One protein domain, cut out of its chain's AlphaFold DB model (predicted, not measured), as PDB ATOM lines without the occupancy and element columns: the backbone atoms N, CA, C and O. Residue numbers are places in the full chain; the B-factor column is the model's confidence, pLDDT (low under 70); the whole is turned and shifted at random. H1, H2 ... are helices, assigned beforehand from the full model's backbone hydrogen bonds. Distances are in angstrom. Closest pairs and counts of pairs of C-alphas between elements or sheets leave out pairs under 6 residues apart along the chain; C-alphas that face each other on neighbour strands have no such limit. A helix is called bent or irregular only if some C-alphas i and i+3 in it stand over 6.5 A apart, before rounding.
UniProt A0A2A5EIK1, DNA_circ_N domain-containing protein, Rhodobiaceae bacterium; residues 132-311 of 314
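Overview. This is residues 132 to 311 of the 314 residues of the protein "DNA_circ_N domain-containing protein" of Rhodobiaceae bacterium (UniProt A0A2A5EIK1). Look for an up-and-down bundle of seven helices, each running against the one before it, built round one long helix, H6, which passes through the core. H2 and H4 pack on H6, with H3 beyond them on the side away from it; the short H5 fits in beside H2, H4 and H6; H1 runs along another side of H6, and H7 makes the edge of the bundle far from H3, touching H6 alone. The printed part has 180 residues with seven named helices, H1 to H7 in that order, and no named strand; the class is all helix. The whole is compact, with a radius of gyration of the C-alphas of 16.6 A, and spans 53 by 36 by 29 A.

Along the chain. Begin at C-alpha 132, at (23.480, -0.453, -7.354), where H1 starts; it holds residues 132 to 153 and is 31.1 A long from first to last C-alpha. H2 follows in residues 161 to 181, 31.2 A. Next read H3, residues 185 to 201, 22.9 A; it is irregular, with C-alphas 196 and 199 standing 7.2 A apart, and has a kink of 29 degrees near residue 195. H4 takes residues 205 to 225, 30.5 A, and H5 the ten residues 232 to 241, 14.0 A. Find C-alpha 254 at (10.677, -43.642, -0.635); from there H6, the longest helix, runs 45.7 A through 31 residues to Thr 284. H7, residues 290 to 309, is 28.7 A long and ends at C-alpha 309, at (10.476, -22.532, -13.521).

Arrangement. Start at H6, the hub, which touches five other helices. H1 touches it at a shallow tilt of 12 degrees, opposite ways; look at Ala 139 and Ala 276, their closest C-alphas, 4.4 A apart. H2 touches residues 259 to 270 of H6 alone, running the same way, with the C-alphas of Val 163 and Gln 259 closest at 5.4 A. H4 touches residues 269 to 281 of H6 alone, at a tilt of 36 degrees, only just steep; Asp 213 and Val 273 have the closest C-alphas, 5.9 A. H5 and H6 form a hairpin, closest at the C-alphas of Ser 240 and Ala 274, 4.6 A. H6 and H7 are a hairpin too, and their closest C-alphas, those of Ile 282 and Ala 297, are 7.4 A apart. Farther out, H3 forms hairpins with H2 and with H4; the closest C-alphas are those of Thr 175 and Ile 191, 6.5 A, and of Val 187 and Ala 219, 6.1 A. H2 and H4 are close but not clearly touching. H3 is apart from H6, and H1 is apart from H2 and H7, for instance. In the backbone, O i to N i+4 pairs are within hydrogen-bond range throughout H1, H4, H5, H6 and H7, in 16 of 17 pairs in H2 and in 11 of 13 in H3.

Size, cuts and confidence. Measure the greatest distance between the C-alphas of Gly 158 and Ser 289, the two farthest apart, at 53.9 A. The printed part, residues 132 to 311, has no cut. Read residues 242 to 253 for the one long link, from H5 to H6; its C-alphas lie 7 to 29 A from the mean of all C-alphas. The links H2 to H3, H3 to H4 and H6 to H7 are tight, and H1 to H2 and H4 to H5 are short. The mean pLDDT of the printed part is 91.3; look to residues 227 to 230, between H4 and H5, for the four values under 70.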
ATOM      1  N   ALA A 132      22.548   0.565  -7.823       87.25
ATOM      2  CA  ALA A 132      23.480  -0.453  -7.354       87.25
ATOM      3  C   ALA A 132      23.215  -0.800  -5.884       87.25
ATOM      4  O   ALA A 132      23.099  -1.976  -5.539       87.25
ATOM      5  N   THR A 133      22.996   0.211  -5.038       89.62
ATOM      6  CA  THR A 133      22.573  -0.009  -3.645       89.62
ATOM      7  C   THR A 133      21.224  -0.733  -3.571       89.62
ATOM      8  O   THR A 133      21.066  -1.658  -2.775       89.62
ATOM      9  N   ALA A 134      20.254  -0.377  -4.419       92.56
ATOM     10  CA  ALA A 134      18.959  -1.060  -4.461       92.56
ATOM     11  C   ALA A 134      19.086  -2.551  -4.832       92.56
ATOM     12  O   ALA A 134      18.440  -3.391  -4.203       92.56
ATOM     13  N   VAL A 135      19.944  -2.890  -5.804       94.50
ATOM     14  CA  VAL A 135      20.229  -4.287  -6.176       94.50
ATOM     15  C   VAL A 135      20.926  -5.022  -5.035       94.50
ATOM     16  O   VAL A 135      20.529  -6.139  -4.718       94.50
ATOM     17  N   SER A 136      21.901  -4.393  -4.367       93.94
ATOM     18  CA  SER A 136      22.577  -5.011  -3.219       93.94
ATOM     19  C   SER A 136      21.595  -5.363  -2.102       93.94
ATOM     20  O   SER A 136      21.619  -6.487  -1.608       93.94
ATOM     21  N   ILE A 137      20.683  -4.448  -1.755       95.25
ATOM     22  CA  ILE A 137      19.648  -4.688  -0.738       95.25
ATOM     23  C   ILE A 137      18.714  -5.832  -1.160       95.25
ATOM     24  O   ILE A 137      18.358  -6.682  -0.340       95.25
ATOM     25  N   GLY A 138      18.313  -5.869  -2.435       96.50
ATOM     26  CA  GLY A 138      17.491  -6.953  -2.976       96.50
ATOM     27  C   GLY A 138      18.189  -8.312  -2.900       96.50
ATOM     28  O   GLY A 138      17.584  -9.291  -2.467       96.50
ATOM     29  N   ALA A 139      19.477  -8.361  -3.241       96.69
ATOM     30  CA  ALA A 139      20.299  -9.563  -3.149       96.69
ATOM     31  C   ALA A 139      20.483 -10.042  -1.699       96.69
ATOM     32  O   ALA A 139      20.335 -11.231  -1.428       96.69
ATOM     33  N   ASP A 140      20.723  -9.133  -0.750       95.88
ATOM     34  CA  ASP A 140      20.797  -9.474   0.679       95.88
ATOM     35  C   ASP A 140      19.456 -10.023   1.194       95.88
ATOM     36  O   ASP A 140      19.411 -11.023   1.910       95.88
ATOM     37  N   THR A 141      18.342  -9.427   0.759       97.25
ATOM     38  CA  THR A 141      16.992  -9.910   1.088       97.25
ATOM     39  C   THR A 141      16.738 -11.310   0.520       97.25
ATOM     40  O   THR A 141      16.132 -12.151   1.190       97.25
ATOM     41  N   LEU A 142      17.218 -11.589  -0.697       95.56
ATOM     42  CA  LEU A 142      17.140 -12.916  -1.309       95.56
ATOM     43  C   LEU A 142      17.944 -13.948  -0.509       95.56
ATOM     44  O   LEU A 142      17.426 -15.034  -0.259       95.56
ATOM     45  N   ILE A 143      19.163 -13.615  -0.071       96.50
ATOM     46  CA  ILE A 143      20.006 -14.498   0.753       96.50
ATOM     47  C   ILE A 143      19.313 -14.824   2.080       96.50
ATOM     48  O   ILE A 143      19.243 -15.993   2.465       96.50
ATOM     49  N   GLU A 144      18.738 -13.828   2.756       95.88
ATOM     50  CA  GLU A 144      18.026 -14.058   4.017       95.88
ATOM     51  C   GLU A 144      16.735 -14.865   3.820       95.88
ATOM     52  O   GLU A 144      16.484 -15.823   4.551       95.88
ATOM     53  N   THR A 145      15.968 -14.598   2.762       95.06
ATOM     54  CA  THR A 145      14.778 -15.405   2.433       95.06
ATOM     55  C   THR A 145      15.163 -16.844   2.060       95.06
ATOM     56  O   THR A 145      14.492 -17.809   2.440       95.06
ATOM     57  N   ALA A 146      16.275 -17.022   1.340       94.62
ATOM     58  CA  ALA A 146      16.825 -18.333   1.016       94.62
ATOM     59  C   ALA A 146      17.258 -19.080   2.281       94.62
ATOM     60  O   ALA A 146      16.992 -20.276   2.391       94.62
ATOM     61  N   ARG A 147      17.850 -18.381   3.256       95.44
ATOM     62  CA  ARG A 147      18.213 -18.929   4.568       95.44
ATOM     63  C   ARG A 147      16.996 -19.413   5.331       95.44
ATOM     64  O   ARG A 147      17.016 -20.539   5.822       95.44
ATOM     65  N   GLU A 148      15.946 -18.608   5.410       94.88
ATOM     66  CA  GLU A 148      14.702 -18.995   6.079       94.88
ATOM     67  C   GLU A 148      14.060 -20.222   5.419       94.88
ATOM     68  O   GLU A 148      13.694 -21.177   6.107       94.88
ATOM     69  N   SER A 149      13.985 -20.237   4.083       93.62
ATOM     70  CA  SER A 149      13.482 -21.386   3.320       93.62
ATOM     71  C   SER A 149      14.336 -22.631   3.545       93.62
ATOM     72  O   SER A 149      13.803 -23.698   3.826       93.62
ATOM     73  N   PHE A 150      15.662 -22.503   3.491       94.88
ATOM     74  CA  PHE A 150      16.572 -23.629   3.673       94.88
ATOM     75  C   PHE A 150      16.474 -24.205   5.087       94.88
ATOM     76  O   PHE A 150      16.379 -25.414   5.249       94.88
ATOM     77  N   VAL A 151      16.417 -23.361   6.120       95.00
ATOM     78  CA  VAL A 151      16.241 -23.814   7.511       95.00
ATOM     79  C   VAL A 151      14.915 -24.547   7.712       95.00
ATOM     80  O   VAL A 151      14.858 -25.492   8.499       95.00
ATOM     81  N   ARG A 152      13.855 -24.116   7.023       94.00
ATOM     82  CA  ARG A 152      12.527 -24.727   7.106       94.00
ATOM     83  C   ARG A 152      12.453 -26.069   6.375       94.00
ATOM     84  O   ARG A 152      11.878 -27.010   6.916       94.00
ATOM     85  N   ASP A 153      13.014 -26.140   5.170       92.88
ATOM     86  CA  ASP A 153      12.757 -27.237   4.231       92.88
ATOM     87  C   ASP A 153      13.867 -28.310   4.250       92.88
ATOM     88  O   ASP A 153      13.630 -29.465   3.895       92.88
ATOM     89  N   PHE A 154      15.083 -27.974   4.700       94.56
ATOM     90  CA  PHE A 154      16.212 -28.906   4.736       94.56
ATOM     91  C   PHE A 154      16.255 -29.736   6.023       94.56
ATOM     92  O   PHE A 154      16.389 -29.211   7.129       94.56
ATOM     93  N   SER A 155      16.256 -31.065   5.882       90.25
ATOM     94  CA  SER A 155      16.546 -31.980   6.985       90.25
ATOM     95  C   SER A 155      17.059 -33.325   6.484       90.25
ATOM     96  O   SER A 155      16.437 -33.969   5.645       90.25
ATOM     97  N   VAL A 156      18.158 -33.794   7.077       89.75
ATOM     98  CA  VAL A 156      18.656 -35.172   6.900       89.75
ATOM     99  C   VAL A 156      18.420 -36.055   8.127       89.75
ATOM    100  O   VAL A 156      18.848 -37.209   8.169       89.75
ATOM    101  N   SER A 157      17.736 -35.527   9.144       88.69
ATOM    102  CA  SER A 157      17.473 -36.256  10.383       88.69
ATOM    103  C   SER A 157      16.586 -37.473  10.117       88.69
ATOM    104  O   SER A 157      15.529 -37.370   9.498       88.69
ATOM    105  N   GLY A 158      17.026 -38.647  10.577       85.38
ATOM    106  CA  GLY A 158      16.308 -39.907  10.369       85.38
ATOM    107  C   GLY A 158      16.363 -40.450   8.935       85.38
ATOM    108  O   GLY A 158      15.700 -41.447   8.649       85.38
ATOM    109  N   LEU A 159      17.140 -39.830   8.038       88.56
ATOM    110  CA  LEU A 159      17.418 -40.366   6.707       88.56
ATOM    111  C   LEU A 159      18.646 -41.286   6.725       88.56
ATOM    112  O   LEU A 159      19.427 -41.320   7.674       88.56
ATOM    113  N   ALA A 160      18.808 -42.064   5.656       90.00
ATOM    114  CA  ALA A 160      19.965 -42.933   5.487       90.00
ATOM    115  C   ALA A 160      21.251 -42.115   5.255       90.00
ATOM    116  O   ALA A 160      21.211 -41.069   4.609       90.00
ATOM    117  N   GLY A 161      22.399 -42.632   5.716       89.06
ATOM    118  CA  GLY A 161      23.696 -41.939   5.629       89.06
ATOM    119  C   GLY A 161      24.058 -41.463   4.218       89.06
ATOM    120  O   GLY A 161      24.475 -40.322   4.053       89.06
ATOM    121  N   PHE A 162      23.742 -42.262   3.191       90.31
ATOM    122  CA  PHE A 162      24.009 -41.907   1.791       90.31
ATOM    123  C   PHE A 162      23.313 -40.615   1.328       90.31
ATOM    124  O   PHE A 162      23.750 -39.994   0.360       90.31
ATOM    125  N   VAL A 163      22.213 -40.207   1.978       91.31
ATOM    126  CA  VAL A 163      21.544 -38.935   1.671       91.31
ATOM    127  C   VAL A 163      22.427 -37.771   2.108       91.31
ATOM    128  O   VAL A 163      22.609 -36.830   1.344       91.31
ATOM    129  N   SER A 164      23.040 -37.873   3.291       91.50
ATOM    130  CA  SER A 164      23.998 -36.871   3.768       91.50
ATOM    131  C   SER A 164      25.246 -36.840   2.886       91.50
ATOM    132  O   SER A 164      25.685 -35.761   2.506       91.50
ATOM    133  N   ASP A 165      25.749 -38.006   2.469       92.50
ATOM    134  CA  ASP A 165      26.892 -38.091   1.546       92.50
ATOM    135  C   ASP A 165      26.591 -37.429   0.191       92.50
ATOM    136  O   ASP A 165      27.450 -36.785  -0.412       92.50
ATOM    137  N   SER A 166      25.347 -37.538  -0.284       93.12
ATOM    138  CA  SER A 166      24.914 -36.876  -1.520       93.12
ATOM    139  C   SER A 166      24.883 -35.357  -1.379       93.12
ATOM    140  O   SER A 166      25.267 -34.659  -2.310       93.12
ATOM    141  N   VAL A 167      24.461 -34.838  -0.221       93.69
ATOM    142  CA  VAL A 167      24.504 -33.395   0.064       93.69
ATOM    143  C   VAL A 167      25.946 -32.899   0.103       93.69
ATOM    144  O   VAL A 167      26.243 -31.873  -0.502       93.69
ATOM    145  N   VAL A 168      26.847 -33.643   0.756       94.19
ATOM    146  CA  VAL A 168      28.283 -33.329   0.746       94.19
ATOM    147  C   VAL A 168      28.795 -33.281  -0.692       94.19
ATOM    148  O   VAL A 168      29.418 -32.302  -1.074       94.19
ATOM    149  N   THR A 169      28.448 -34.274  -1.513       94.69
ATOM    150  CA  THR A 169      28.867 -34.344  -2.923       94.69
ATOM    151  C   THR A 169      28.345 -33.157  -3.741       94.69
ATOM    152  O   THR A 169      29.095 -32.578  -4.522       94.69
ATOM    153  N   ALA A 170      27.083 -32.763  -3.546       94.88
ATOM    154  CA  ALA A 170      26.482 -31.626  -4.242       94.88
ATOM    155  C   ALA A 170      27.151 -30.294  -3.871       94.88
ATOM    156  O   ALA A 170      27.441 -29.480  -4.744       94.88
ATOM    157  N   ILE A 171      27.442 -30.085  -2.585       95.62
ATOM    158  CA  ILE A 171      28.127 -28.874  -2.121       95.62
ATOM    159  C   ILE A 171      29.587 -28.863  -2.584       95.62
ATOM    160  O   ILE A 171      30.056 -27.830  -3.055       95.62
ATOM    161  N   THR A 172      30.284 -30.002  -2.513       95.62
ATOM    162  CA  THR A 172      31.653 -30.134  -3.028       95.62
ATOM    163  C   THR A 172      31.714 -29.809  -4.517       95.62
ATOM    164  O   THR A 172      32.554 -29.012  -4.914       95.62
ATOM    165  N   GLY A 173      30.778 -30.312  -5.325       95.62
ATOM    166  CA  GLY A 173      30.744 -30.008  -6.755       95.62
ATOM    167  C   GLY A 173      30.579 -28.514  -7.061       95.62
ATOM    168  O   GLY A 173      31.188 -28.015  -8.002       95.62
ATOM    169  N   PHE A 174      29.806 -27.778  -6.256       96.50
ATOM    170  CA  PHE A 174      29.707 -26.323  -6.398       96.50
ATOM    171  C   PHE A 174      31.003 -25.615  -5.982       96.50
ATOM    172  O   PHE A 174      31.455 -24.690  -6.652       96.50
ATOM    173  N   THR A 175      31.639 -26.048  -4.890       95.81
ATOM    174  CA  THR A 175      32.931 -25.475  -4.483       95.81
ATOM    175  C   THR A 175      34.065 -25.828  -5.445       95.81
ATOM    176  O   THR A 175      35.003 -25.045  -5.584       95.81
ATOM    177  N   ASP A 176      33.967 -26.956  -6.151       95.19
ATOM    178  CA  ASP A 176      34.912 -27.340  -7.196       95.19
ATOM    179  C   ASP A 176      34.842 -26.355  -8.370       95.19
ATOM    180  O   ASP A 176      35.889 -25.891  -8.818       95.19
ATOM    181  N   GLU A 177      33.637 -25.941  -8.786       94.81
ATOM    182  CA  GLU A 177      33.425 -24.888  -9.797       94.81
ATOM    183  C   GLU A 177      34.099 -23.567  -9.389       94.81
ATOM    184  O   GLU A 177      34.757 -22.912 -10.198       94.81
ATOM    185  N   ILE A 178      34.015 -23.204  -8.103       94.88
ATOM    186  CA  ILE A 178      34.710 -22.030  -7.561       94.88
ATOM    187  C   ILE A 178      36.232 -22.204  -7.661       94.88
ATOM    188  O   ILE A 178      36.933 -21.325  -8.167       94.88
ATOM    189  N   SER A 179      36.751 -23.334  -7.180       93.31
ATOM    190  CA  SER A 179      38.193 -23.595  -7.111       93.31
ATOM    191  C   SER A 179      38.849 -23.817  -8.480       93.31
ATOM    192  O   SER A 179      40.053 -23.603  -8.627       93.31
ATOM    193  N   ALA A 180      38.067 -24.190  -9.500       91.44
ATOM    194  CA  ALA A 180      38.529 -24.322 -10.878       91.44
ATOM    195  C   ALA A 180      38.956 -22.974 -11.480       91.44
ATOM    196  O   ALA A 180      39.835 -22.929 -12.342       91.44
ATOM    197  N   VAL A 181      38.354 -21.880 -11.008       89.75
ATOM    198  CA  VAL A 181      38.616 -20.521 -11.491       89.75
ATOM    199  C   VAL A 181      39.481 -19.731 -10.509       89.75
ATOM    200  O   VAL A 181      40.377 -18.992 -10.924       89.75
ATOM    201  N   VAL A 182      39.240 -19.888  -9.205       90.50
ATOM    202  CA  VAL A 182      39.888 -19.105  -8.147       90.50
ATOM    203  C   VAL A 182      40.794 -19.993  -7.296       90.50
ATOM    204  O   VAL A 182      40.329 -20.791  -6.489       90.50
ATOM    205  N   SER A 183      42.108 -19.792  -7.421       86.75
ATOM    206  CA  SER A 183      43.150 -20.495  -6.651       86.75
ATOM    207  C   SER A 183      43.733 -19.648  -5.508       86.75
ATOM    208  O   SER A 183      44.925 -19.696  -5.208       86.75
ATOM    209  N   ASP A 184      42.883 -18.850  -4.860       91.94
ATOM    210  CA  ASP A 184      43.266 -18.051  -3.696       91.94
ATOM    211  C   ASP A 184      43.283 -18.883  -2.404       91.94
ATOM    212  O   ASP A 184      42.443 -19.762  -2.183       91.94
ATOM    213  N   GLY A 185      44.253 -18.594  -1.532       91.44
ATOM    214  CA  GLY A 185      44.460 -19.331  -0.288       91.44
ATOM    215  C   GLY A 185      43.336 -19.141   0.733       91.44
ATOM    216  O   GLY A 185      42.971 -20.100   1.409       91.44
ATOM    217  N   ALA A 186      42.755 -17.943   0.845       91.38
ATOM    218  CA  ALA A 186      41.646 -17.702   1.765       91.38
ATOM    219  C   ALA A 186      40.369 -18.404   1.282       91.38
ATOM    220  O   ALA A 186      39.686 -19.044   2.082       91.38
ATOM    221  N   VAL A 187      40.096 -18.354  -0.026       93.94
ATOM    222  CA  VAL A 187      38.973 -19.082  -0.644       93.94
ATOM    223  C   VAL A 187      39.137 -20.591  -0.451       93.94
ATOM    224  O   VAL A 187      38.217 -21.258   0.018       93.94
ATOM    225  N   SER A 188      40.331 -21.123  -0.720       95.31
ATOM    226  CA  SER A 188      40.636 -22.553  -0.583       95.31
ATOM    227  C   SER A 188      40.538 -23.050   0.867       95.31
ATOM    228  O   SER A 188      40.020 -24.143   1.115       95.31
ATOM    229  N   ASN A 189      40.977 -22.245   1.841       94.94
ATOM    230  CA  ASN A 189      40.806 -22.551   3.263       94.94
ATOM    231  C   ASN A 189      39.324 -22.548   3.657       94.94
ATOM    232  O   ASN A 189      38.873 -23.486   4.307       94.94
ATOM    233  N   GLY A 190      38.550 -21.556   3.204       94.00
ATOM    234  CA  GLY A 190      37.108 -21.497   3.455       94.00
ATOM    235  C   GLY A 190      36.357 -22.708   2.893       94.00
ATOM    236  O   GLY A 190      35.521 -23.287   3.585       94.00
ATOM    237  N   ILE A 191      36.694 -23.141   1.673       95.69
ATOM    238  CA  ILE A 191      36.150 -24.365   1.062       95.69
ATOM    239  C   ILE A 191      36.514 -25.598   1.897       95.69
ATOM    240  O   ILE A 191      35.643 -26.408   2.213       95.69
ATOM    241  N   SER A 192      37.785 -25.726   2.286       95.06
ATOM    242  CA  SER A 192      38.266 -26.861   3.082       95.06
ATOM    243  C   SER A 192      37.569 -26.940   4.441       95.06
ATOM    244  O   SER A 192      37.156 -28.024   4.858       95.06
ATOM    245  N   ASP A 193      37.381 -25.797   5.103       94.00
ATOM    246  CA  ASP A 193      36.652 -25.697   6.363       94.00
ATOM    247  C   ASP A 193      35.180 -26.081   6.179       94.00
ATOM    248  O   ASP A 193      34.663 -26.907   6.931       94.00
ATOM    249  N   LEU A 194      34.501 -25.544   5.157       93.69
ATOM    250  CA  LEU A 194      33.118 -25.910   4.857       93.69
ATOM    251  C   LEU A 194      32.986 -27.427   4.679       93.69
ATOM    252  O   LEU A 194      32.203 -28.050   5.392       93.69
ATOM    253  N   ILE A 195      33.777 -28.025   3.786       93.81
ATOM    254  CA  ILE A 195      33.723 -29.463   3.498       93.81
ATOM    255  C   ILE A 195      34.050 -30.287   4.751       93.81
ATOM    256  O   ILE A 195      33.360 -31.266   5.041       93.81
ATOM    257  N   GLY A 196      35.048 -29.874   5.536       92.38
ATOM    258  CA  GLY A 196      35.431 -30.544   6.779       92.38
ATOM    259  C   GLY A 196      34.345 -30.505   7.858       92.38
ATOM    260  O   GLY A 196      34.153 -31.488   8.578       92.38
ATOM    261  N   TYR A 197      33.595 -29.402   7.959       90.81
ATOM    262  CA  TYR A 197      32.540 -29.233   8.962       90.81
ATOM    263  C   TYR A 197      31.148 -29.665   8.491       90.81
ATOM    264  O   TYR A 197      30.273 -29.861   9.346       90.81
ATOM    265  N   LEU A 198      30.920 -29.859   7.186       90.56
ATOM    266  CA  LEU A 198      29.628 -30.274   6.619       90.56
ATOM    267  C   LEU A 198      28.993 -31.454   7.373       90.56
ATOM    268  O   LEU A 198      27.870 -31.286   7.851       90.56
ATOM    269  N   PRO A 199      29.694 -32.584   7.624       86.25
ATOM    270  CA  PRO A 199      29.108 -33.730   8.327       86.25
ATOM    271  C   PRO A 199      28.545 -33.391   9.716       86.25
ATOM    272  O   PRO A 199      27.571 -33.989  10.164       86.25
ATOM    273  N   THR A 200      29.136 -32.407  10.399       86.50
ATOM    274  CA  THR A 200      28.729 -31.977  11.750       86.50
ATOM    275  C   THR A 200      27.725 -30.821  11.753       86.50
ATOM    276  O   THR A 200      27.081 -30.560  12.771       86.50
ATOM    277  N   THR A 201      27.560 -30.135  10.621       87.06
ATOM    278  CA  THR A 201      26.690 -28.958  10.469       87.06
ATOM    279  C   THR A 201      25.392 -29.259   9.723       87.06
ATOM    280  O   THR A 201      24.537 -28.383   9.638       87.06
ATOM    281  N   MET A 202      25.161 -30.510   9.306       87.88
ATOM    282  CA  MET A 202      23.896 -30.964   8.703       87.88
ATOM    283  C   MET A 202      22.652 -30.675   9.564       87.88
ATOM    284  O   MET A 202      21.559 -30.495   9.039       87.88
ATOM    285  N   GLY A 203      22.801 -30.609  10.892       86.56
ATOM    286  CA  GLY A 203      21.730 -30.209  11.817       86.56
ATOM    287  C   GLY A 203      21.567 -28.693  11.996       86.56
ATOM    288  O   GLY A 203      20.749 -28.256  12.799       86.56
ATOM    289  N   LYS A 204      22.378 -27.886  11.304       91.12
ATOM    290  CA  LYS A 204      22.418 -26.418  11.367       91.12
ATOM    291  C   LYS A 204      22.470 -25.824   9.947       91.12
ATOM    292  O   LYS A 204      23.479 -25.220   9.580       91.12
ATOM    293  N   PRO A 205      21.388 -25.954   9.155       90.81
ATOM    294  CA  PRO A 205      21.337 -25.504   7.760       90.81
ATOM    295  C   PRO A 205      21.772 -24.046   7.544       90.81
ATOM    296  O   PRO A 205      22.441 -23.731   6.562       90.81
ATOM    297  N   SER A 206      21.481 -23.147   8.489       92.06
ATOM    298  CA  SER A 206      21.892 -21.739   8.403       92.06
ATOM    299  C   SER A 206      23.412 -21.539   8.335       92.06
ATOM    300  O   SER A 206      23.870 -20.592   7.696       92.06
ATOM    301  N   VAL A 207      24.197 -22.415   8.967       92.25
ATOM    302  CA  VAL A 207      25.668 -22.344   8.962       92.25
ATOM    303  C   VAL A 207      26.213 -22.716   7.587       92.25
ATOM    304  O   VAL A 207      27.101 -22.033   7.085       92.25
ATOM    305  N   ILE A 208      25.637 -23.745   6.959       93.75
ATOM    306  CA  ILE A 208      26.011 -24.189   5.611       93.75
ATOM    307  C   ILE A 208      25.826 -23.041   4.617       93.75
ATOM    308  O   ILE A 208      26.763 -22.696   3.903       93.75
ATOM    309  N   LEU A 209      24.652 -22.397   4.637       94.06
ATOM    310  CA  LEU A 209      24.368 -21.271   3.748       94.06
ATOM    311  C   LEU A 209      25.305 -20.088   4.009       94.06
ATOM    312  O   LEU A 209      25.865 -19.549   3.065       94.06
ATOM    313  N   THR A 210      25.525 -19.710   5.275       94.44
ATOM    314  CA  THR A 210      26.418 -18.583   5.624       94.44
ATOM    315  C   THR A 210      27.834 -18.787   5.097       94.44
ATOM    316  O   THR A 210      28.431 -17.862   4.549       94.44
ATOM    317  N   ASN A 211      28.370 -19.998   5.257       94.12
ATOM    318  CA  ASN A 211      29.701 -20.330   4.768       94.12
ATOM    319  C   ASN A 211      29.741 -20.329   3.240       94.12
ATOM    320  O   ASN A 211      30.667 -19.761   2.672       94.12
ATOM    321  N   LEU A 212      28.734 -20.906   2.578       94.81
ATOM    322  CA  LEU A 212      28.641 -20.891   1.118       94.81
ATOM    323  C   LEU A 212      28.570 -19.472   0.561       94.81
ATOM    324  O   LEU A 212      29.365 -19.130  -0.304       94.81
ATOM    325  N   ASP A 213      27.691 -18.634   1.103       96.25
ATOM    326  CA  ASP A 213      27.573 -17.231   0.705       96.25
ATOM    327  C   ASP A 213      28.884 -16.462   0.915       96.25
ATOM    328  O   ASP A 213      29.337 -15.739   0.030       96.25
ATOM    329  N   SER A 214      29.561 -16.685   2.044       95.31
ATOM    330  CA  SER A 214      30.865 -16.066   2.320       95.31
ATOM    331  C   SER A 214      31.944 -16.518   1.332       95.31
ATOM    332  O   SER A 214      32.717 -15.695   0.846       95.31
ATOM    333  N   ILE A 215      32.007 -17.815   1.010       96.00
ATOM    334  CA  ILE A 215      32.975 -18.368   0.051       96.00
ATOM    335  C   ILE A 215      32.701 -17.825  -1.351       96.00
ATOM    336  O   ILE A 215      33.634 -17.368  -2.007       96.00
ATOM    337  N   THR A 216      31.442 -17.827  -1.796       96.19
ATOM    338  CA  THR A 216      31.044 -17.290  -3.103       96.19
ATOM    339  C   THR A 216      31.376 -15.803  -3.212       96.19
ATOM    340  O   THR A 216      32.011 -15.397  -4.184       96.19
ATOM    341  N   ASN A 217      31.037 -14.997  -2.201       94.88
ATOM    342  CA  ASN A 217      31.370 -13.571  -2.178       94.88
ATOM    343  C   ASN A 217      32.881 -13.320  -2.206       94.88
ATOM    344  O   ASN A 217      33.355 -12.502  -2.995       94.88
ATOM    345  N   ASN A 218      33.652 -14.044  -1.392       94.38
ATOM    346  CA  ASN A 218      35.108 -13.913  -1.376       94.38
ATOM    347  C   ASN A 218      35.728 -14.329  -2.716       94.38
ATOM    348  O   ASN A 218      36.609 -13.638  -3.219       94.38
ATOM    349  N   ALA A 219      35.252 -15.418  -3.326       94.75
ATOM    350  CA  ALA A 219      35.733 -15.873  -4.626       94.75
ATOM    351  C   ALA A 219      35.456 -14.851  -5.735       94.75
ATOM    352  O   ALA A 219      36.345 -14.553  -6.530       94.75
ATOM    353  N   LEU A 220      34.254 -14.268  -5.764       94.44
ATOM    354  CA  LEU A 220      33.896 -13.224  -6.725       94.44
ATOM    355  C   LEU A 220      34.704 -11.941  -6.506       94.44
ATOM    356  O   LEU A 220      35.155 -11.336  -7.476       94.44
ATOM    357  N   ALA A 221      34.956 -11.556  -5.254       92.69
ATOM    358  CA  ALA A 221      35.809 -10.414  -4.934       92.69
ATOM    359  C   ALA A 221      37.262 -10.633  -5.395       92.69
ATOM    360  O   ALA A 221      37.874  -9.734  -5.972       92.69
ATOM    361  N   VAL A 222      37.804 -11.838  -5.193       92.44
ATOM    362  CA  VAL A 222      39.135 -12.215  -5.689       92.44
ATOM    363  C   VAL A 222      39.171 -12.200  -7.218       92.44
ATOM    364  O   VAL A 222      40.104 -11.644  -7.797       92.44
ATOM    365  N   ALA A 223      38.161 -12.768  -7.881       91.56
ATOM    366  CA  ALA A 223      38.070 -12.771  -9.338       91.56
ATOM    367  C   ALA A 223      37.996 -11.343  -9.907       91.56
ATOM    368  O   ALA A 223      38.735 -11.032 -10.840       91.56
ATOM    369  N   ALA A 224      37.199 -10.456  -9.299       89.88
ATOM    370  CA  ALA A 224      37.101  -9.044  -9.680       89.88
ATOM    371  C   ALA A 224      38.425  -8.279  -9.513       89.88
ATOM    372  O   ALA A 224      38.732  -7.387 -10.299       89.88
ATOM    373  N   ALA A 225      39.210  -8.613  -8.484       87.75
ATOM    374  CA  ALA A 225      40.513  -8.000  -8.237       87.75
ATOM    375  C   ALA A 225      41.627  -8.571  -9.131       87.75
ATOM    376  O   ALA A 225      42.698  -7.968  -9.252       87.75
ATOM    377  N   SER A 226      41.410  -9.743  -9.734       81.44
ATOM    378  CA  SER A 226      42.410 -10.392 -10.568       81.44
ATOM    379  C   SER A 226      42.576  -9.642 -11.893       81.44
ATOM    380  O   SER A 226      41.627  -9.417 -12.634       81.44
ATOM    381  N   THR A 227      43.810  -9.271 -12.236       64.81
ATOM    382  CA  THR A 227      44.143  -8.635 -13.527       64.81
ATOM    383  C   THR A 227      44.327  -9.663 -14.656       64.81
ATOM    384  O   THR A 227      45.031  -9.396 -15.629       64.81
ATOM    385  N   GLY A 228      43.814 -10.884 -14.474       61.53
ATOM    386  CA  GLY A 228      44.009 -12.026 -15.367       61.53
ATOM    387  C   GLY A 228      42.959 -12.133 -16.479       61.53
ATOM    388  O   GLY A 228      42.224 -11.195 -16.758       61.53
ATOM    389  N   SER A 229      42.884 -13.313 -17.107       59.31
ATOM    390  CA  SER A 229      41.912 -13.645 -18.168       59.31
ATOM    391  C   SER A 229      40.510 -13.991 -17.644       59.31
ATOM    392  O   SER A 229      39.622 -14.296 -18.441       59.31
ATOM    393  N   THR A 230      40.315 -14.015 -16.326       68.25
ATOM    394  CA  THR A 230      39.039 -14.383 -15.712       68.25
ATOM    395  C   THR A 230      38.101 -13.189 -15.750       68.25
ATOM    396  O   THR A 230      38.254 -12.243 -14.982       68.25
ATOM    397  N   ASN A 231      37.112 -13.235 -16.636       87.00
ATOM    398  CA  ASN A 231      36.020 -12.279 -16.599       87.00
ATOM    399  C   ASN A 231      35.114 -12.614 -15.404       87.00
ATOM    400  O   ASN A 231      34.497 -13.681 -15.368       87.00
ATOM    401  N   VAL A 232      35.042 -11.715 -14.417       92.06
ATOM    402  CA  VAL A 232      34.237 -11.926 -13.205       92.06
ATOM    403  C   VAL A 232      32.750 -12.109 -13.514       92.06
ATOM    404  O   VAL A 232      32.084 -12.859 -12.808       92.06
ATOM    405  N   LEU A 233      32.233 -11.488 -14.581       92.81
ATOM    406  CA  LEU A 233      30.842 -11.661 -15.001       92.81
ATOM    407  C   LEU A 233      30.595 -13.068 -15.539       92.81
ATOM    408  O   LEU A 233      29.580 -13.675 -15.218       92.81
ATOM    409  N   ASP A 234      31.529 -13.605 -16.324       92.12
ATOM    410  CA  ASP A 234      31.400 -14.960 -16.869       92.12
ATOM    411  C   ASP A 234      31.562 -16.013 -15.763       92.12
ATOM    412  O   ASP A 234      30.857 -17.020 -15.755       92.12
ATOM    413  N   PHE A 235      32.433 -15.753 -14.781       94.50
ATOM    414  CA  PHE A 235      32.553 -16.596 -13.593       94.50
ATOM    415  C   PHE A 235      31.289 -16.545 -12.722       94.50
ATOM    416  O   PHE A 235      30.764 -17.587 -12.341       94.50
ATOM    417  N   ALA A 236      30.746 -15.358 -12.444       95.69
ATOM    418  CA  ALA A 236      29.495 -15.226 -11.697       95.69
ATOM    419  C   ALA A 236      28.332 -15.955 -12.395       95.69
ATOM    420  O   ALA A 236      27.563 -16.658 -11.736       95.69
ATOM    421  N   ALA A 237      28.264 -15.860 -13.726       94.94
ATOM    422  CA  ALA A 237      27.296 -16.582 -14.540       94.94
ATOM    423  C   ALA A 237      27.492 -18.108 -14.492       94.94
ATOM    424  O   ALA A 237      26.502 -18.845 -14.496       94.94
ATOM    425  N   SER A 238      28.732 -18.613 -14.419       94.75
ATOM    426  CA  SER A 238      28.984 -20.056 -14.281       94.75
ATOM    427  C   SER A 238      28.483 -20.580 -12.932       94.75
ATOM    428  O   SER A 238      27.800 -21.605 -12.882       94.75
ATOM    429  N   LEU A 239      28.700 -19.817 -11.856       96.00
ATOM    430  CA  LEU A 239      28.200 -20.151 -10.522       96.00
ATOM    431  C   LEU A 239      26.668 -20.140 -10.453       96.00
ATOM    432  O   LEU A 239      26.077 -21.058  -9.889       96.00
ATOM    433  N   SER A 240      26.001 -19.133 -11.025       95.44
ATOM    434  CA  SER A 240      24.531 -19.061 -11.005       95.44
ATOM    435  C   SER A 240      23.865 -20.090 -11.915       95.44
ATOM    436  O   SER A 240      22.742 -20.531 -11.642       95.44
ATOM    437  N   SER A 241      24.572 -20.544 -12.950       94.25
ATOM    438  CA  SER A 241      24.139 -21.620 -13.845       94.25
ATOM    439  C   SER A 241      24.387 -23.018 -13.277       94.25
ATOM    440  O   SER A 241      23.791 -23.981 -13.759       94.25
ATOM    441  N   TYR A 242      25.233 -23.155 -12.250       94.75
ATOM    442  CA  TYR A 242      25.591 -24.447 -11.674       94.75
ATOM    443  C   TYR A 242      24.370 -25.200 -11.133       94.75
ATOM    444  O   TYR A 242      23.620 -24.692 -10.297       94.75
ATOM    445  N   ARG A 243      24.196 -26.456 -11.546       92.00
ATOM    446  CA  ARG A 243      23.187 -27.367 -10.989       92.00
ATOM    447  C   ARG A 243      23.820 -28.725 -10.739       92.00
ATOM    448  O   ARG A 243      24.445 -29.285 -11.637       92.00
ATOM    449  N   PHE A 244      23.608 -29.286  -9.552       91.44
ATOM    450  CA  PHE A 244      23.968 -30.677  -9.308       91.44
ATOM    451  C   PHE A 244      22.970 -31.597 -10.023       91.44
ATOM    452  O   PHE A 244      21.772 -31.545  -9.736       91.44
ATOM    453  N   ASP A 245      23.451 -32.431 -10.945       89.25
ATOM    454  CA  ASP A 245      22.608 -33.388 -11.662       89.25
ATOM    455  C   ASP A 245      22.299 -34.615 -10.793       89.25
ATOM    456  O   ASP A 245      23.127 -35.507 -10.597       89.25
ATOM    457  N   PHE A 246      21.068 -34.671 -10.293       84.88
ATOM    458  CA  PHE A 246      20.519 -35.820  -9.575       84.88
ATOM    459  C   PHE A 246      19.463 -36.585 -10.391       84.88
ATOM    460  O   PHE A 246      18.789 -37.464  -9.851       84.88
ATOM    461  N   SER A 247      19.312 -36.292 -11.689       82.25
ATOM    462  CA  SER A 247      18.310 -36.930 -12.562       82.25
ATOM    463  C   SER A 247      18.557 -38.428 -12.765       82.25
ATOM    464  O   SER A 247      17.630 -39.200 -13.007       82.25
ATOM    465  N   SER A 248      19.812 -38.858 -12.610       81.88
ATOM    466  CA  SER A 248      20.227 -40.258 -12.708       81.88
ATOM    467  C   SER A 248      19.886 -41.095 -11.467       81.88
ATOM    468  O   SER A 248      20.050 -42.320 -11.483       81.88
ATOM    469  N   PHE A 249      19.417 -40.476 -10.376       84.94
ATOM    470  CA  PHE A 249      19.144 -41.199  -9.138       84.94
ATOM    471  C   PHE A 249      17.846 -42.020  -9.226       84.94
ATOM    472  O   PHE A 249      16.821 -41.519  -9.688       84.94
ATOM    473  N   PRO A 250      17.845 -43.291  -8.770       82.81
ATOM    474  CA  PRO A 250      16.658 -44.140  -8.863       82.81
ATOM    475  C   PRO A 250      15.492 -43.557  -8.061       82.81
ATOM    476  O   PRO A 250      15.661 -43.297  -6.884       82.81
ATOM    477  N   THR A 251      14.288 -43.446  -8.620       82.88
ATOM    478  CA  THR A 251      13.092 -42.912  -7.916       82.88
ATOM    479  C   THR A 251      12.201 -43.995  -7.294       82.88
ATOM    480  O   THR A 251      11.106 -43.733  -6.804       82.88
ATOM    481  N   ASN A 252      12.668 -45.240  -7.312       85.69
ATOM    482  CA  ASN A 252      11.891 -46.447  -7.033       85.69
ATOM    483  C   ASN A 252      11.601 -46.721  -5.546       85.69
ATOM    484  O   ASN A 252      10.808 -47.608  -5.239       85.69
ATOM    485  N   THR A 253      12.234 -46.002  -4.614       88.50
ATOM    486  CA  THR A 253      12.026 -46.186  -3.168       88.50
ATOM    487  C   THR A 253      11.761 -44.852  -2.481       88.50
ATOM    488  O   THR A 253      12.318 -43.830  -2.880       88.50
ATOM    489  N   GLY A 254      10.975 -44.860  -1.399       87.94
ATOM    490  CA  GLY A 254      10.677 -43.642  -0.635       87.94
ATOM    491  C   GLY A 254      11.932 -42.944  -0.095       87.94
ATOM    492  O   GLY A 254      12.007 -41.720  -0.089       87.94
ATOM    493  N   THR A 255      12.970 -43.699   0.284       88.81
ATOM    494  CA  THR A 255      14.253 -43.116   0.716       88.81
ATOM    495  C   THR A 255      14.962 -42.377  -0.419       88.81
ATOM    496  O   THR A 255      15.600 -41.358  -0.173       88.81
ATOM    497  N   ARG A 256      14.853 -42.857  -1.664       89.75
ATOM    498  CA  ARG A 256      15.444 -42.172  -2.818       89.75
ATOM    499  C   ARG A 256      14.643 -40.952  -3.265       89.75
ATOM    500  O   ARG A 256      15.246 -39.965  -3.660       89.75
ATOM    501  N   GLN A 257      13.318 -40.987  -3.145       90.00
ATOM    502  CA  GLN A 257      12.483 -39.801  -3.369       90.00
ATOM    503  C   GLN A 257      12.884 -38.675  -2.408       90.00
ATOM    504  O   GLN A 257      13.231 -37.588  -2.856       90.00
ATOM    505  N   LYS A 258      13.024 -38.987  -1.111       90.00
ATOM    506  CA  LYS A 258      13.532 -38.029  -0.116       90.00
ATOM    507  C   LYS A 258      14.952 -37.536  -0.400       90.00
ATOM    508  O   LYS A 258      15.270 -36.391  -0.092       90.00
ATOM    509  N   GLN A 259      15.821 -38.381  -0.965       91.44
ATOM    510  CA  GLN A 259      17.161 -37.966  -1.393       91.44
ATOM    511  C   GLN A 259      17.074 -36.879  -2.475       91.44
ATOM    512  O   GLN A 259      17.763 -35.872  -2.369       91.44
ATOM    513  N   ILE A 260      16.223 -37.074  -3.486       91.12
ATOM    514  CA  ILE A 260      16.026 -36.120  -4.586       91.12
ATOM    515  C   ILE A 260      15.397 -34.822  -4.072       91.12
ATOM    516  O   ILE A 260      15.903 -33.753  -4.387       91.12
ATOM    517  N   GLU A 261      14.370 -34.906  -3.223       91.06
ATOM    518  CA  GLU A 261      13.756 -33.735  -2.575       91.06
ATOM    519  C   GLU A 261      14.799 -32.921  -1.791       91.06
ATOM    520  O   GLU A 261      14.928 -31.713  -1.980       91.06
ATOM    521  N   THR A 262      15.615 -33.595  -0.971       92.25
ATOM    522  CA  THR A 262      16.677 -32.944  -0.184       92.25
ATOM    523  C   THR A 262      17.700 -32.251  -1.087       92.25
ATOM    524  O   THR A 262      18.123 -31.133  -0.801       92.25
ATOM    525  N   LEU A 263      18.103 -32.891  -2.188       93.00
ATOM    526  CA  LEU A 263      19.048 -32.308  -3.142       93.00
ATOM    527  C   LEU A 263      18.438 -31.170  -3.961       93.00
ATOM    528  O   LEU A 263      19.149 -30.224  -4.287       93.00
ATOM    529  N   GLY A 264      17.134 -31.216  -4.238       92.50
ATOM    530  CA  GLY A 264      16.392 -30.096  -4.808       92.50
ATOM    531  C   GLY A 264      16.470 -28.866  -3.906       92.50
ATOM    532  O   GLY A 264      16.844 -27.790  -4.368       92.50
ATOM    533  N   VAL A 265      16.242 -29.034  -2.599       93.81
ATOM    534  CA  VAL A 265      16.389 -27.950  -1.609       93.81
ATOM    535  C   VAL A 265      17.823 -27.395  -1.582       93.81
ATOM    536  O   VAL A 265      18.013 -26.180  -1.509       93.81
ATOM    537  N   VAL A 266      18.842 -28.257  -1.692       94.44
ATOM    538  CA  VAL A 266      20.254 -27.833  -1.757       94.44
ATOM    539  C   VAL A 266      20.567 -27.077  -3.053       94.44
ATOM    540  O   VAL A 266      21.175 -26.010  -2.986       94.44
ATOM    541  N   ASN A 267      20.125 -27.559  -4.218       94.00
ATOM    542  CA  ASN A 267      20.324 -26.850  -5.486       94.00
ATOM    543  C   ASN A 267      19.591 -25.501  -5.509       94.00
ATOM    544  O   ASN A 267      20.147 -24.519  -6.000       94.00
ATOM    545  N   ALA A 268      18.380 -25.423  -4.946       93.75
ATOM    546  CA  ALA A 268      17.650 -24.166  -4.808       93.75
ATOM    547  C   ALA A 268      18.427 -23.165  -3.941       93.75
ATOM    548  O   ALA A 268      18.538 -21.989  -4.285       93.75
ATOM    549  N   MET A 269      18.996 -23.629  -2.825       94.88
ATOM    550  CA  MET A 269      19.830 -22.803  -1.954       94.88
ATOM    551  C   MET A 269      21.083 -22.297  -2.685       94.88
ATOM    552  O   MET A 269      21.327 -21.092  -2.681       94.88
ATOM    553  N   ILE A 270      21.851 -23.190  -3.322       95.75
ATOM    554  CA  ILE A 270      23.070 -22.835  -4.070       95.75
ATOM    555  C   ILE A 270      22.741 -21.811  -5.161       95.75
ATOM    556  O   ILE A 270      23.390 -20.769  -5.239       95.75
ATOM    557  N   GLY A 271      21.691 -22.065  -5.948       95.00
ATOM    558  CA  GLY A 271      21.250 -21.160  -7.006       95.00
ATOM    559  C   GLY A 271      20.897 -19.773  -6.473       95.00
ATOM    560  O   GLY A 271      21.401 -18.781  -6.987       95.00
ATOM    561  N   ARG A 272      20.100 -19.679  -5.398       95.56
ATOM    562  CA  ARG A 272      19.716 -18.386  -4.800       95.56
ATOM    563  C   ARG A 272      20.921 -17.585  -4.301       95.56
ATOM    564  O   ARG A 272      20.972 -16.382  -4.536       95.56
ATOM    565  N   VAL A 273      21.889 -18.238  -3.657       96.50
ATOM    566  CA  VAL A 273      23.138 -17.591  -3.212       96.50
ATOM    567  C   VAL A 273      23.950 -17.097  -4.412       96.50
ATOM    568  O   VAL A 273      24.389 -15.948  -4.434       96.50
ATOM    569  N   ALA A 274      24.115 -17.932  -5.437       96.94
ATOM    570  CA  ALA A 274      24.881 -17.573  -6.624       96.94
ATOM    571  C   ALA A 274      24.231 -16.424  -7.418       96.94
ATOM    572  O   ALA A 274      24.919 -15.464  -7.755       96.94
ATOM    573  N   PHE A 275      22.911 -16.454  -7.640       97.00
ATOM    574  CA  PHE A 275      22.180 -15.369  -8.314       97.00
ATOM    575  C   PHE A 275      22.178 -14.059  -7.521       97.00
ATOM    576  O   PHE A 275      22.256 -12.988  -8.125       97.00
ATOM    577  N   ALA A 276      22.090 -14.118  -6.188       97.06
ATOM    578  CA  ALA A 276      22.176 -12.926  -5.347       97.06
ATOM    579  C   ALA A 276      23.545 -12.248  -5.493       97.06
ATOM    580  O   ALA A 276      23.633 -11.036  -5.689       97.06
ATOM    581  N   ASN A 277      24.618 -13.037  -5.441       96.31
ATOM    582  CA  ASN A 277      25.970 -12.504  -5.541       96.31
ATOM    583  C   ASN A 277      26.315 -12.065  -6.971       96.31
ATOM    584  O   ASN A 277      26.934 -11.017  -7.145       96.31
ATOM    585  N   GLU A 278      25.832 -12.764  -8.002       96.19
ATOM    586  CA  GLU A 278      25.952 -12.309  -9.391       96.19
ATOM    587  C   GLU A 278      25.271 -10.948  -9.609       96.19
ATOM    588  O   GLU A 278      25.868 -10.063 -10.221       96.19
ATOM    589  N   ALA A 279      24.070 -10.732  -9.058       96.31
ATOM    590  CA  ALA A 279      23.378  -9.448  -9.178       96.31
ATOM    591  C   ALA A 279      24.213  -8.285  -8.620       96.31
ATOM    592  O   ALA A 279      24.294  -7.219  -9.235       96.31
ATOM    593  N   LYS A 280      24.880  -8.497  -7.476       95.19
ATOM    594  CA  LYS A 280      25.793  -7.513  -6.873       95.19
ATOM    595  C   LYS A 280      26.993  -7.222  -7.776       95.19
ATOM    596  O   LYS A 280      27.380  -6.059  -7.915       95.19
ATOM    597  N   VAL A 281      27.559  -8.251  -8.410       94.56
ATOM    598  CA  VAL A 281      28.670  -8.094  -9.362       94.56
ATOM    599  C   VAL A 281      28.210  -7.287 -10.573       94.56
ATOM    600  O   VAL A 281      28.814  -6.261 -10.869       94.56
ATOM    601  N   ILE A 282      27.111  -7.674 -11.229       93.56
ATOM    602  CA  ILE A 282      26.572  -6.964 -12.402       93.56
ATOM    603  C   ILE A 282      26.302  -5.491 -12.071       93.56
ATOM    604  O   ILE A 282      26.653  -4.609 -12.849       93.56
ATOM    605  N   ALA A 283      25.718  -5.206 -10.905       92.50
ATOM    606  CA  ALA A 283      25.357  -3.848 -10.506       92.50
ATOM    607  C   ALA A 283      26.554  -2.918 -10.243       92.50
ATOM    608  O   ALA A 283      26.404  -1.699 -10.315       92.50
ATOM    609  N   THR A 284      27.721  -3.475  -9.917       90.12
ATOM    610  CA  THR A 284      28.934  -2.708  -9.583       90.12
ATOM    611  C   THR A 284      30.005  -2.770 -10.672       90.12
ATOM    612  O   THR A 284      30.962  -1.995 -10.632       90.12
ATOM    613  N   HIS A 285      29.844  -3.653 -11.659       89.62
ATOM    614  CA  HIS A 285      30.802  -3.843 -12.736       89.62
ATOM    615  C   HIS A 285      30.789  -2.662 -13.728       89.62
ATOM    616  O   HIS A 285      29.723  -2.263 -14.207       89.62
ATOM    617  N   PRO A 286      31.955  -2.097 -14.091       86.81
ATOM    618  CA  PRO A 286      32.037  -1.095 -15.149       86.81
ATOM    619  C   PRO A 286      31.847  -1.752 -16.524       86.81
ATOM    620  O   PRO A 286      32.577  -2.671 -16.880       86.81
ATOM    621  N   PHE A 287      30.880  -1.281 -17.311       86.69
ATOM    622  CA  PHE A 287      30.645  -1.779 -18.672       86.69
ATOM    623  C   PHE A 287      31.234  -0.842 -19.723       86.69
ATOM    624  O   PHE A 287      31.121   0.380 -19.609       86.69
ATOM    625  N   ASP A 288      31.781  -1.422 -20.791       85.19
ATOM    626  CA  ASP A 288      32.350  -0.668 -21.912       85.19
ATOM    627  C   ASP A 288      31.271   0.045 -22.741       85.19
ATOM    628  O   ASP A 288      31.521   1.072 -23.377       85.19
ATOM    629  N   SER A 289      30.049  -0.497 -22.753       83.94
ATOM    630  CA  SER A 289      28.920   0.090 -23.471       83.94
ATOM    631  C   SER A 289      27.575  -0.225 -22.819       83.94
ATOM    632  O   SER A 289      27.408  -1.218 -22.113       83.94
ATOM    633  N   TYR A 290      26.571   0.599 -23.125       78.62
ATOM    634  CA  TYR A 290      25.189   0.364 -22.698       78.62
ATOM    635  C   TYR A 290      24.604  -0.944 -23.258       78.62
ATOM    636  O   TYR A 290      23.838  -1.620 -22.576       78.62
ATOM    637  N   ALA A 291      24.975  -1.314 -24.486       83.81
ATOM    638  CA  ALA A 291      24.512  -2.550 -25.111       83.81
ATOM    639  C   ALA A 291      25.051  -3.792 -24.383       83.81
ATOM    640  O   ALA A 291      24.305  -4.744 -24.175       83.81
ATOM    641  N   ASP A 292      26.315  -3.751 -23.955       85.00
ATOM    642  CA  ASP A 292      26.938  -4.818 -23.166       85.00
ATOM    643  C   ASP A 292      26.269  -4.961 -21.786       85.00
ATOM    644  O   ASP A 292      25.851  -6.054 -21.403       85.00
ATOM    645  N   ALA A 293      26.024  -3.834 -21.105       87.75
ATOM    646  CA  ALA A 293      25.301  -3.816 -19.833       87.75
ATOM    647  C   ALA A 293      23.893  -4.433 -19.939       87.75
ATOM    648  O   ALA A 293      23.518  -5.266 -19.112       87.75
ATOM    649  N   ILE A 294      23.112  -4.071 -20.968       90.06
ATOM    650  CA  ILE A 294      21.790  -4.681 -21.195       90.06
ATOM    651  C   ILE A 294      21.919  -6.164 -21.521       90.06
ATOM    652  O   ILE A 294      21.119  -6.954 -21.025       90.06
ATOM    653  N   SER A 295      22.887  -6.550 -22.355       90.88
ATOM    654  CA  SER A 295      23.071  -7.948 -22.738       90.88
ATOM    655  C   SER A 295      23.292  -8.822 -21.508       90.88
ATOM    656  O   SER A 295      22.628  -9.845 -21.369       90.88
ATOM    657  N   LYS A 296      24.169  -8.399 -20.589       92.12
ATOM    658  CA  LYS A 296      24.440  -9.128 -19.343       92.12
ATOM    659  C   LYS A 296      23.249  -9.119 -18.384       92.12
ATOM    660  O   LYS A 296      22.948 -10.144 -17.785       92.12
ATOM    661  N   ALA A 297      22.531  -8.000 -18.277       90.75
ATOM    662  CA  ALA A 297      21.322  -7.929 -17.457       90.75
ATOM    663  C   ALA A 297      20.186  -8.821 -17.993       90.75
ATOM    664  O   ALA A 297      19.483  -9.448 -17.210       90.75
ATOM    665  N   THR A 298      20.015  -8.894 -19.315       93.69
ATOM    666  CA  THR A 298      18.982  -9.727 -19.954       93.69
ATOM    667  C   THR A 298      19.303 -11.207 -19.770       93.69
ATOM    668  O   THR A 298      18.464 -11.958 -19.297       93.69
ATOM    669  N   ASP A 299      20.549 -11.596 -20.036       94.75
ATOM    670  CA  ASP A 299      21.047 -12.960 -19.837       94.75
ATOM    671  C   ASP A 299      20.920 -13.429 -18.370       94.75
ATOM    672  O   ASP A 299      20.516 -14.560 -18.103       94.75
ATOM    673  N   TYR A 300      21.176 -12.539 -17.402       95.75
ATOM    674  CA  TYR A 300      20.908 -12.801 -15.983       95.75
ATOM    675  C   TYR A 300      19.426 -13.100 -15.710       95.75
ATOM    676  O   TYR A 300      19.111 -14.084 -15.037       95.75
ATOM    677  N   VAL A 301      18.519 -12.263 -16.227       94.88
ATOM    678  CA  VAL A 301      17.070 -12.426 -16.032       94.88
ATOM    679  C   VAL A 301      16.581 -13.719 -16.680       94.88
ATOM    680  O   VAL A 301      15.909 -14.495 -16.011       94.88
ATOM    681  N   ASP A 302      16.998 -14.008 -17.912       95.12
ATOM    682  CA  ASP A 302      16.608 -15.226 -18.628       95.12
ATOM    683  C   ASP A 302      17.016 -16.490 -17.849       95.12
ATOM    684  O   ASP A 302      16.231 -17.428 -17.692       95.12
ATOM    685  N   ARG A 303      18.236 -16.522 -17.289       94.69
ATOM    686  CA  ARG A 303      18.678 -17.638 -16.436       94.69
ATOM    687  C   ARG A 303      17.911 -17.728 -15.123       94.69
ATOM    688  O   ARG A 303      17.683 -18.837 -14.632       94.69
ATOM    689  N   MET A 304      17.564 -16.589 -14.532       93.88
ATOM    690  CA  MET A 304      16.785 -16.546 -13.300       93.88
ATOM    691  C   MET A 304      15.364 -17.068 -13.535       93.88
ATOM    692  O   MET A 304      14.879 -17.851 -12.723       93.88
ATOM    693  N   ASP A 305      14.738 -16.726 -14.659       93.56
ATOM    694  CA  ASP A 305      13.415 -17.230 -15.032       93.56
ATOM    695  C   ASP A 305      13.444 -18.755 -15.227       93.56
ATOM    696  O   ASP A 305      12.662 -19.470 -14.601       93.56
ATOM    697  N   ILE A 306      14.430 -19.279 -15.969       91.81
ATOM    698  CA  ILE A 306      14.642 -20.734 -16.119       91.81
ATOM    699  C   ILE A 306      14.848 -21.408 -14.756       91.81
ATOM    700  O   ILE A 306      14.359 -22.514 -14.505       91.81
ATOM    701  N   PHE A 307      15.598 -20.765 -13.858       90.88
ATOM    702  CA  PHE A 307      15.785 -21.274 -12.507       90.88
ATOM    703  C   PHE A 307      14.460 -21.336 -11.749       90.88
ATOM    704  O   PHE A 307      14.160 -22.387 -11.192       90.88
ATOM    705  N   LEU A 308      13.654 -20.276 -11.750       87.81
ATOM    706  CA  LEU A 308      12.367 -20.248 -11.050       87.81
ATOM    707  C   LEU A 308      11.401 -21.319 -11.577       87.81
ATOM    708  O   LEU A 308      10.842 -22.070 -10.778       87.81
ATOM    709  N   GLU A 309      11.308 -21.490 -12.899       87.19
ATOM    710  CA  GLU A 309      10.476 -22.532 -13.521       87.19
ATOM    711  C   GLU A 309      10.849 -23.948 -13.054       87.19
ATOM    712  O   GLU A 309       9.982 -24.811 -12.902       87.19
ATOM    713  N   SER A 310      12.134 -24.201 -12.776       79.56
ATOM    714  CA  SER A 310      12.596 -25.513 -12.308       79.56
ATOM    715  C   SER A 310      12.183 -25.859 -10.867       79.56
ATOM    716  O   SER A 310      12.263 -27.029 -10.490       79.56
ATOM    717  N   TYR A 311      11.710 -24.881 -10.080       70.19
ATOM    718  CA  TYR A 311      11.307 -25.063  -8.675       70.19
ATOM    719  C   TYR A 311       9.831 -24.758  -8.386       70.19
ATOM    720  O   TYR A 311       9.378 -25.077  -7.292       70.19
TER     721      TYR A 311